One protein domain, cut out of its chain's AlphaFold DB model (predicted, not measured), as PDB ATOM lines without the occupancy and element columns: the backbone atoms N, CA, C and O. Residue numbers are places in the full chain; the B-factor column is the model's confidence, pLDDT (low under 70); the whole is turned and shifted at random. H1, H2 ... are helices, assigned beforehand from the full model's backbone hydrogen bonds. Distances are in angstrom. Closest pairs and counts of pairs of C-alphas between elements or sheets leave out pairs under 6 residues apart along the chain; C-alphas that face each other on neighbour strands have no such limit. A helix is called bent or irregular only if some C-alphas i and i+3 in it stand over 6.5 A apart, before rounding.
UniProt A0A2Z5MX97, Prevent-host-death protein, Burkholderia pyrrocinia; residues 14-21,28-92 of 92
ATOM      1  N   GLU A  14     -19.596  -8.444  -1.648       97.19
ATOM      2  CA  GLU A  14     -20.304  -7.168  -1.718       97.19
ATOM      3  C   GLU A  14     -19.424  -6.008  -1.238       97.19
ATOM      4  O   GLU A  14     -19.472  -4.921  -1.821       97.19
ATOM      5  N   LEU A  15     -18.593  -6.235  -0.212       95.38
ATOM      6  CA  LEU A  15     -17.648  -5.234   0.287       95.38
ATOM      7  C   LEU A  15     -16.559  -4.956  -0.750       95.38
ATOM      8  O   LEU A  15     -16.248  -3.794  -1.010       95.38
ATOM      9  N   LEU A  16     -16.021  -6.011  -1.368       94.62
ATOM     10  CA  LEU A  16     -15.033  -5.880  -2.438       94.62
ATOM     11  C   LEU A  16     -15.609  -5.080  -3.615       94.62
ATOM     12  O   LEU A  16     -15.032  -4.076  -4.029       94.62
ATOM     13  N   SER A  17     -16.809  -5.451  -4.062       96.00
ATOM     14  CA  SER A  17     -17.512  -4.773  -5.157       96.00
ATOM     15  C   SER A  17     -17.850  -3.313  -4.830       96.00
ATOM     16  O   SER A  17     -17.957  -2.466  -5.717       96.00
ATOM     17  N   ALA A  18     -18.093  -2.986  -3.559       96.81
ATOM     18  CA  ALA A  18     -18.294  -1.608  -3.123       96.81
ATOM     19  C   ALA A  18     -16.987  -0.804  -3.143       96.81
ATOM     20  O   ALA A  18     -17.003   0.336  -3.599       96.81
ATOM     21  N   ALA A  19     -15.876  -1.398  -2.701       94.94
ATOM     22  CA  ALA A  19     -14.569  -0.751  -2.695       94.94
ATOM     23  C   ALA A  19     -14.075  -0.436  -4.116       94.94
ATOM     24  O   ALA A  19     -13.607   0.669  -4.367       94.94
ATOM     25  N   GLU A  20     -14.244  -1.360  -5.062       94.25
ATOM     26  CA  GLU A  20     -13.830  -1.155  -6.457       94.25
ATOM     27  C   GLU A  20     -14.604  -0.021  -7.147       94.25
ATOM     28  O   GLU A  20     -14.033   0.734  -7.930       94.25
ATOM     29  N   ARG A  21     -15.892   0.149  -6.826       96.44
ATOM     30  CA  ARG A  21     -16.749   1.187  -7.431       96.44
ATOM     31  C   ARG A  21     -16.441   2.612  -6.975       96.44
ATOM     32  O   ARG A  21     -16.901   3.547  -7.624       96.44
ATOM     33  N   THR A  28      -5.535   2.325  -6.980       95.75
ATOM     34  CA  THR A  28      -5.620   0.865  -6.841       95.75
ATOM     35  C   THR A  28      -6.370   0.488  -5.571       95.75
ATOM     36  O   THR A  28      -6.340   1.218  -4.579       95.75
ATOM     37  N   LEU A  29      -6.956  -0.711  -5.540       94.00
ATOM     38  CA  LEU A  29      -7.572  -1.234  -4.320       94.00
ATOM     39  C   LEU A  29      -6.573  -1.298  -3.149       94.00
ATOM     40  O   LEU A  29      -6.921  -0.970  -2.020       94.00
ATOM     41  N   SER A  30      -5.314  -1.656  -3.422       92.06
ATOM     42  CA  SER A  30      -4.259  -1.723  -2.402       92.06
ATOM     43  C   SER A  30      -3.959  -0.349  -1.792       92.06
ATOM     44  O   SER A  30      -3.946  -0.210  -0.569       92.06
ATOM     45  N   SER A  31      -3.791   0.685  -2.628       93.31
ATOM     46  CA  SER A  31      -3.555   2.057  -2.150       93.31
ATOM     47  C   SER A  31      -4.754   2.611  -1.381       93.31
ATOM     48  O   SER A  31      -4.575   3.259  -0.351       93.31
ATOM     49  N   PHE A  32      -5.974   2.302  -1.829       94.88
ATOM     50  CA  PHE A  32      -7.198   2.695  -1.135       94.88
ATOM     51  C   PHE A  32      -7.317   2.037   0.253       94.88
ATOM     52  O   PHE A  32      -7.642   2.701   1.242       94.88
ATOM     53  N   VAL A  33      -7.004   0.739   0.357       93.00
ATOM     54  CA  VAL A  33      -6.994   0.006   1.633       93.00
ATOM     55  C   VAL A  33      -5.911   0.542   2.569       93.00
ATOM     56  O   VAL A  33      -6.193   0.774   3.747       93.00
ATOM     57  N   GLU A  34      -4.697   0.791   2.068       93.25
ATOM     58  CA  GLU A  34      -3.615   1.382   2.866       93.25
ATOM     59  C   GLU A  34      -4.044   2.726   3.468       93.25
ATOM     60  O   GLU A  34      -3.925   2.937   4.680       93.25
ATOM     61  N   GLN A  35      -4.592   3.614   2.634       94.62
ATOM     62  CA  GLN A  35      -5.058   4.925   3.070       94.62
ATOM     63  C   GLN A  35      -6.190   4.806   4.098       94.62
ATOM     64  O   GLN A  35      -6.148   5.445   5.150       94.62
ATOM     65  N   SER A  36      -7.157   3.920   3.858       94.44
ATOM     66  CA  SER A  36      -8.269   3.671   4.781       94.44
ATOM     67  C   SER A  36      -7.793   3.187   6.156       94.44
ATOM     68  O   SER A  36      -8.320   3.614   7.191       94.44
ATOM     69  N   ILE A  37      -6.779   2.312   6.191       94.81
ATOM     70  CA  ILE A  37      -6.166   1.833   7.435       94.81
ATOM     71  C   ILE A  37      -5.441   2.977   8.145       94.81
ATOM     72  O   ILE A  37      -5.624   3.146   9.352       94.81
ATOM     73  N   ARG A  38      -4.663   3.783   7.414       96.25
ATOM     74  CA  ARG A  38      -3.940   4.939   7.961       96.25
ATOM     75  C   ARG A  38      -4.888   5.919   8.647       96.25
ATOM     76  O   ARG A  38      -4.703   6.228   9.822       96.25
ATOM     77  N   GLU A  39      -5.950   6.323   7.960       97.88
ATOM     78  CA  GLU A  39      -6.967   7.208   8.531       97.88
ATOM     79  C   GLU A  39      -7.710   6.544   9.701       97.88
ATOM     80  O   GLU A  39      -8.061   7.191  10.687       97.88
ATOM     81  N   GLY A  40      -7.951   5.232   9.625       98.00
ATOM     82  CA  GLY A  40      -8.541   4.460  10.716       98.00
ATOM     83  C   GLY A  40      -7.688   4.470  11.985       98.00
ATOM     84  O   GLY A  40      -8.232   4.618  13.083       98.00
ATOM     85  N   ILE A  41      -6.368   4.339  11.844       98.06
ATOM     86  CA  ILE A  41      -5.407   4.425  12.949       98.06
ATOM     87  C   ILE A  41      -5.427   5.831  13.545       98.06
ATOM     88  O   ILE A  41      -5.617   5.964  14.755       98.06
ATOM     89  N   GLU A  42      -5.311   6.862  12.710       98.25
ATOM     90  CA  GLU A  42      -5.309   8.258  13.153       98.25
ATOM     91  C   GLU A  42      -6.586   8.600  13.932       98.25
ATOM     92  O   GLU A  42      -6.526   9.080  15.066       98.25
ATOM     93  N   ARG A  43      -7.763   8.241  13.399       98.44
ATOM     94  CA  ARG A  43      -9.045   8.436  14.097       98.44
ATOM     95  C   ARG A  43      -9.078   7.742  15.459       98.44
ATOM     96  O   ARG A  43      -9.609   8.301  16.421       98.44
ATOM     97  N   ARG A  44      -8.539   6.520  15.565       98.31
ATOM     98  CA  ARG A  44      -8.495   5.772  16.836       98.31
ATOM     99  C   ARG A  44      -7.546   6.419  17.842       98.31
ATOM    100  O   ARG A  44      -7.909   6.508  19.013       98.31
ATOM    101  N   GLN A  45      -6.385   6.893  17.398       98.31
ATOM    102  CA  GLN A  45      -5.424   7.606  18.242       98.31
ATOM    103  C   GLN A  45      -6.028   8.908  18.773       98.31
ATOM    104  O   GLN A  45      -6.121   9.081  19.987       98.31
ATOM    105  N   LEU A  46      -6.565   9.752  17.886       98.19
ATOM    106  CA  LEU A  46      -7.216  11.009  18.262       98.19
ATOM    107  C   LEU A  46      -8.373  10.790  19.246       98.19
ATOM    108  O   LEU A  46      -8.509  11.531  20.221       98.19
ATOM    109  N   ARG A  47      -9.192   9.752  19.028       98.25
ATOM    110  CA  ARG A  47     -10.284   9.396  19.945       98.25
ATOM    111  C   ARG A  47      -9.761   8.961  21.311       98.25
ATOM    112  O   ARG A  47     -10.298   9.401  22.326       98.25
ATOM    113  N   SER A  48      -8.740   8.106  21.340       98.31
ATOM    114  CA  SER A  48      -8.123   7.634  22.583       98.31
ATOM    115  C   SER A  48      -7.573   8.804  23.399       98.31
ATOM    116  O   SER A  48      -7.894   8.955  24.576       98.31
ATOM    117  N   GLU A  49      -6.832   9.702  22.751       98.25
ATOM    118  CA  GLU A  49      -6.285  10.885  23.407       98.25
ATOM    119  C   GLU A  49      -7.367  11.858  23.876       98.25
ATOM    120  O   GLU A  49      -7.252  12.429  24.958       98.25
ATOM    121  N   PHE A  50      -8.431  12.060  23.090       98.12
ATOM    122  CA  PHE A  50      -9.552  12.904  23.497       98.12
ATOM    123  C   PHE A  50     -10.205  12.382  24.782       98.12
ATOM    124  O   PHE A  50     -10.436  13.156  25.711       98.12
ATOM    125  N   ILE A  51     -10.434  11.067  24.865       98.38
ATOM    126  CA  ILE A  51     -10.971  10.419  26.065       98.38
ATOM    127  C   ILE A  51      -9.992  10.570  27.233       98.38
ATOM    128  O   ILE A  51     -10.405  10.985  28.314       98.38
ATOM    129  N   ALA A  52      -8.704  10.295  27.018       98.44
ATOM    130  CA  ALA A  52      -7.682  10.420  28.054       98.44
ATOM    131  C   ALA A  52      -7.612  11.847  28.624       98.44
ATOM    132  O   ALA A  52      -7.620  12.025  29.842       98.44
ATOM    133  N   ARG A  53      -7.635  12.873  27.760       98.19
ATOM    134  CA  ARG A  53      -7.681  14.284  28.181       98.19
ATOM    135  C   ARG A  53      -8.955  14.613  28.957       98.19
ATOM    136  O   ARG A  53      -8.883  15.319  29.958       98.19
ATOM    137  N   GLY A  54     -10.104  14.096  28.523       96.69
ATOM    138  CA  GLY A  54     -11.378  14.288  29.220       96.69
ATOM    139  C   GLY A  54     -11.378  13.686  30.626       96.69
ATOM    140  O   GLY A  54     -11.779  14.351  31.581       96.69
ATOM    141  N   LEU A  55     -10.869  12.459  30.773       98.31
ATOM    142  CA  LEU A  55     -10.740  11.793  32.071       98.31
ATOM    143  C   LEU A  55      -9.767  12.537  32.992       98.31
ATOM    144  O   LEU A  55     -10.126  12.837  34.127       98.31
ATOM    145  N   ALA A  56      -8.594  12.930  32.486       98.12
ATOM    146  CA  ALA A  56      -7.628  13.712  33.256       98.12
ATOM    147  C   ALA A  56      -8.205  15.068  33.709       98.12
ATOM    148  O   ALA A  56      -8.015  15.477  34.853       98.12
ATOM    149  N   SER A  57      -8.956  15.750  32.837       96.06
ATOM    150  CA  SER A  57      -9.629  17.007  33.179       96.06
ATOM    151  C   SER A  57     -10.693  16.814  34.258       96.06
ATOM    152  O   SER A  57     -10.796  17.651  35.155       96.06
ATOM    153  N   ARG A  58     -11.478  15.730  34.191       96.06
ATOM    154  CA  ARG A  58     -12.454  15.385  35.233       96.06
ATOM    155  C   ARG A  58     -11.750  15.167  36.568       96.06
ATOM    156  O   ARG A  58     -12.165  15.748  37.564       96.06
ATOM    157  N   ASP A  59     -10.693  14.362  36.582       98.06
ATOM    158  CA  ASP A  59      -9.973  14.021  37.810       98.06
ATOM    159  C   ASP A  59      -9.324  15.261  38.442       98.06
ATOM    160  O   ASP A  59      -9.405  15.457  39.655       98.06
ATOM    161  N   SER A  60      -8.784  16.165  37.618       97.44
ATOM    162  CA  SER A  60      -8.277  17.466  38.068       97.44
ATOM    163  C   SER A  60      -9.374  18.356  38.668       97.44
ATOM    164  O   SER A  60      -9.173  18.926  39.742       97.44
ATOM    165  N   ALA A  61     -10.548  18.445  38.035       96.75
ATOM    166  CA  ALA A  61     -11.674  19.219  38.563       96.75
ATOM    167  C   ALA A  61     -12.188  18.643  39.893       96.75
ATOM    168  O   ALA A  61     -12.426  19.398  40.831       96.75
ATOM    169  N   MET A  62     -12.277  17.311  40.014       96.88
ATOM    170  CA  MET A  62     -12.645  16.651  41.274       96.88
ATOM    171  C   MET A  62     -11.635  16.927  42.391       96.88
ATOM    172  O   MET A  62     -12.035  17.148  43.530       96.88
ATOM    173  N   HIS A  63     -10.335  16.923  42.082       97.88
ATOM    174  CA  HIS A  63      -9.289  17.171  43.075       97.88
ATOM    175  C   HIS A  63      -9.231  18.636  43.529       97.88
ATOM    176  O   HIS A  63      -9.020  18.917  44.704       97.88
ATOM    177  N   THR A  64      -9.405  19.573  42.595       97.62
ATOM    178  CA  THR A  64      -9.265  21.015  42.857       97.62
ATOM    179  C   THR A  64     -10.568  21.689  43.282       97.62
ATOM    180  O   THR A  64     -10.532  22.798  43.814       97.62
ATOM    181  N   GLY A  65     -11.719  21.067  43.011       96.94
ATOM    182  CA  GLY A  65     -13.038  21.677  43.172       96.94
ATOM    183  C   GLY A  65     -13.333  22.795  42.164       96.94
ATOM    184  O   GLY A  65     -14.335  23.494  42.308       96.94
ATOM    185  N   GLN A  66     -12.476  22.997  41.158       95.94
ATOM    186  CA  GLN A  66     -12.642  24.054  40.165       95.94
ATOM    187  C   GLN A  66     -13.491  23.554  38.996       95.94
ATOM    188  O   GLN A  66     -13.055  22.732  38.189       95.94
ATOM    189  N   TYR A  67     -14.699  24.098  38.887       94.44
ATOM    190  CA  TYR A  67     -15.634  23.819  37.804       94.44
ATOM    191  C   TYR A  67     -15.995  25.112  37.076       94.44
ATOM    192  O   TYR A  67     -16.007  26.192  37.664       94.44
ATOM    193  N   VAL A  68     -16.309  24.991  35.789       92.31
ATOM    194  CA  VAL A  68     -16.831  26.089  34.969       92.31
ATOM    195  C   VAL A  68     -18.271  25.750  34.614       92.31
ATOM    196  O   VAL A  68     -18.556  24.604  34.254       92.31
ATOM    197  N   SER A  69     -19.180  26.720  34.725       96.00
ATOM    198  CA  SER A  69     -20.574  26.486  34.358       96.00
ATOM    199  C   SER A  69     -20.693  26.217  32.854       96.00
ATOM    200  O   SER A  69     -19.939  26.755  32.037       96.00
ATOM    201  N   SER A  70     -21.651  25.377  32.465       95.44
ATOM    202  CA  SER A  70     -21.917  25.104  31.049       95.44
ATOM    203  C   SER A  70     -22.306  26.376  30.293       95.44
ATOM    204  O   SER A  70     -21.876  26.557  29.157       95.44
ATOM    205  N   SER A  71     -23.053  27.276  30.936       97.25
ATOM    206  CA  SER A  71     -23.442  28.574  30.384       97.25
ATOM    207  C   SER A  71     -22.230  29.433  30.024       97.25
ATOM    208  O   SER A  71     -22.157  29.912  28.895       97.25
ATOM    209  N   ASP A  72     -21.238  29.551  30.913       96.75
ATOM    210  CA  ASP A  72     -20.029  30.347  30.646       96.75
ATOM    211  C   ASP A  72     -19.207  29.756  29.493       96.75
ATOM    212  O   ASP A  72     -18.634  30.479  28.667       96.75
ATOM    213  N   VAL A  73     -19.144  28.419  29.410       95.50
ATOM    214  CA  VAL A  73     -18.466  27.725  28.309       95.50
ATOM    215  C   VAL A  73     -19.168  28.005  26.983       95.50
ATOM    216  O   VAL A  73     -18.493  28.371  26.018       95.50
ATOM    217  N   LEU A  74     -20.493  27.850  26.930       97.62
ATOM    218  CA  LEU A  74     -21.287  28.069  25.720       97.62
ATOM    219  C   LEU A  74     -21.204  29.523  25.255       97.62
ATOM    220  O   LEU A  74     -20.864  29.760  24.098       97.62
ATOM    221  N   GLU A  75     -21.360  30.487  26.162       97.75
ATOM    222  CA  GLU A  75     -21.244  31.915  25.844       97.75
ATOM    223  C   GLU A  75     -19.847  32.248  25.285       97.75
ATOM    224  O   GLU A  75     -19.688  32.980  24.303       97.75
ATOM    225  N   ARG A  76     -18.780  31.677  25.864       97.31
ATOM    226  CA  ARG A  76     -17.420  31.869  25.339       97.31
ATOM    227  C   ARG A  76     -17.241  31.264  23.945       97.31
ATOM    228  O   ARG A  76     -16.492  31.832  23.146       97.31
ATOM    229  N   LEU A  77     -17.863  30.122  23.657       97.31
ATOM    230  CA  LEU A  77     -17.799  29.490  22.339       97.31
ATOM    231  C   LEU A  77     -18.587  30.287  21.294       97.31
ATOM    232  O   LEU A  77     -18.059  30.509  20.206       97.31
ATOM    233  N   GLU A  78     -19.777  30.777  21.639       97.44
ATOM    234  CA  GLU A  78     -20.591  31.643  20.779       97.44
ATOM    235  C   GLU A  78     -19.835  32.920  20.406       97.44
ATOM    236  O   GLU A  78     -19.644  33.192  19.222       97.44
ATOM    237  N   ARG A  79     -19.246  33.618  21.389       97.62
ATOM    238  CA  ARG A  79     -18.423  34.813  21.125       97.62
ATOM    239  C   ARG A  79     -17.266  34.542  20.161       97.62
ATOM    240  O   ARG A  79     -16.960  35.367  19.302       97.62
ATOM    241  N   ARG A  80     -16.595  33.391  20.291       97.19
ATOM    242  CA  ARG A  80     -15.508  33.003  19.372       97.19
ATOM    243  C   ARG A  80     -16.031  32.728  17.966       97.19
ATOM    244  O   ARG A  80     -15.363  33.089  16.997       97.19
ATOM    245  N   LEU A  81     -17.190  32.084  17.860       97.62
ATOM    246  CA  LEU A  81     -17.817  31.771  16.583       97.62
ATOM    247  C   LEU A  81     -18.259  33.042  15.854       97.62
ATOM    248  O   LEU A  81     -17.973  33.188  14.666       97.62
ATOM    249  N   ASP A  82     -18.886  33.977  16.562       97.38
ATOM    250  CA  ASP A  82     -19.333  35.246  15.988       97.38
ATOM    251  C   ASP A  82     -18.148  36.103  15.538       97.38
ATOM    252  O   ASP A  82     -18.130  36.570  14.399       97.38
ATOM    253  N   ALA A  83     -17.072  36.164  16.329       96.62
ATOM    254  CA  ALA A  83     -15.838  36.829  15.910       96.62
ATOM    255  C   ALA A  83     -15.242  36.232  14.618       96.62
ATOM    256  O   ALA A  83     -14.702  36.965  13.786       96.62
ATOM    257  N   MET A  84     -15.321  34.910  14.417       96.62
ATOM    258  CA  MET A  84     -14.884  34.297  13.156       96.62
ATOM    259  C   MET A  84     -15.815  34.630  11.987       96.62
ATOM    260  O   MET A  84     -15.331  34.881  10.881       96.62
ATOM    261  N   ARG A  85     -17.133  34.650  12.213       95.56
ATOM    262  CA  ARG A  85     -18.123  35.022  11.190       95.56
ATOM    263  C   ARG A  85     -17.931  36.461  10.728       95.56
ATOM    264  O   ARG A  85     -17.953  36.711   9.525       95.56
ATOM    265  N   ASP A  86     -17.685  37.381  11.653       96.00
ATOM    266  CA  ASP A  86     -17.450  38.788  11.331       96.00
ATOM    267  C   ASP A  86     -16.171  38.971  10.514       96.00
ATOM    268  O   ASP A  86     -16.187  39.658   9.492       96.00
ATOM    269  N   ARG A  87     -15.087  38.269  10.874       94.94
ATOM    270  CA  ARG A  87     -13.851  38.247  10.070       94.94
ATOM    271  C   ARG A  87     -14.094  37.738   8.651       94.94
ATOM    272  O   ARG A  87     -13.582  38.320   7.702       94.94
ATOM    273  N   GLN A  88     -14.883  36.675   8.485       93.19
ATOM    274  CA  GLN A  88     -15.228  36.159   7.156       93.19
ATOM    275  C   GLN A  88     -16.087  37.132   6.344       93.19
ATOM    276  O   GLN A  88     -15.932  37.191   5.128       93.19
ATOM    277  N   ARG A  89     -16.988  37.886   6.988       91.25
ATOM    278  CA  ARG A  89     -17.801  38.914   6.321       91.25
ATOM    279  C   ARG A  89     -16.967  40.106   5.869       91.25
ATOM    280  O   ARG A  89     -17.230  40.624   4.800       91.25
ATOM    281  N   GLN A  90     -15.979  40.515   6.662       83.69
ATOM    282  CA  GLN A  90     -15.067  41.614   6.318       83.69
ATOM    283  C   GLN A  90     -14.060  41.244   5.221       83.69
ATOM    284  O   GLN A  90     -13.539  42.124   4.548       83.69
ATOM    285  N   ALA A  91     -13.759  39.952   5.063       82.75
ATOM    286  CA  ALA A  91     -12.864  39.439   4.026       82.75
ATOM    287  C   ALA A  91     -13.564  39.156   2.679       82.75
ATOM    288  O   ALA A  91     -12.892  38.752   1.730       82.75
ATOM    289  N   ARG A  92     -14.892  39.305   2.615       66.19
ATOM    290  CA  ARG A  92     -15.702  39.210   1.393       66.19
ATOM    291  C   ARG A  92     -15.981  40.597   0.840       66.19
ATOM    292  O   ARG A  92     -16.020  40.699  -0.403       66.19
TER     293      ARG A  92
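This is residues 14 to 21 and 28 to 92 of the 92 residues of the protein "Prevent-host-death protein" of Burkholderia pyrrocinia (UniProt A0A2Z5MX97). Picture an open V made of two long helices, H2 as the longer arm and H3 as the shorter, joined at the corner by residues 65 to 69, with the space between the arms empty. The short helix H1 sits near the far end of H2, away from that corner. The printed part has 73 residues with three named helices, H1, H2 and H3 in that order along the chain, and no named strand; the class is all helix. The whole is extended, with a radius of gyration of the C-alphas of 21.0 A, and its outline is flat, spanning 52 by 45 by 19 A.

Start at H1, residues 14 to 21, and look across the cut to H2, residues 29 to 64. These two are close but not clearly touching, with 2 pairs of C-alphas within 8 A. Their closest C-alphas are those of Glu 20 and Leu 29, 6.6 A apart. Their lines stand about perpendicular, but only just, at 73 degrees. Go on along H2 and you reach H3, residues 70 to 90, by a tight link of 5 residues; H2 and H3 are nevertheless apart, with no C-alpha of the one within 8 A of the other. H1 and H3 are apart too. In the backbones of H2 and H3 every O i to N i+4 pair is within hydrogen-bond range, and in H1 3 of 4 are.

Find C-alpha 14 at (-20.304, -7.168, -1.718); from there H1 runs to C-alpha 21, 10.7 A away. After the cut, find C-alpha 29 at (-7.572, -1.234, -4.320), where H2 begins. Watch z rise as its 36 residues run 52.2 A to C-alpha 64 at (-9.265, 21.015, 42.857). H3 begins at C-alpha 70, and z falls as its 21 residues run 30.5 A to C-alpha 90 at (-15.067, 41.614, 6.318). None of the helices is bent.

The two C-alphas farthest apart are those of Ser 17 and Gly 65, at 55.3 A. Residues 22 to 27 are cut out and not printed; look from C-alpha 21 to C-alpha 28 and you cross a gap of 11.1 A. The link from H1 to H2 lies across this cut, and the link from H2 to H3 is tight. Residues 34 to 57, 59 to 65 and 68 to 92 stand free. The mean pLDDT of the printed part is 95.6, and residue 92, the chain's last, is under 70.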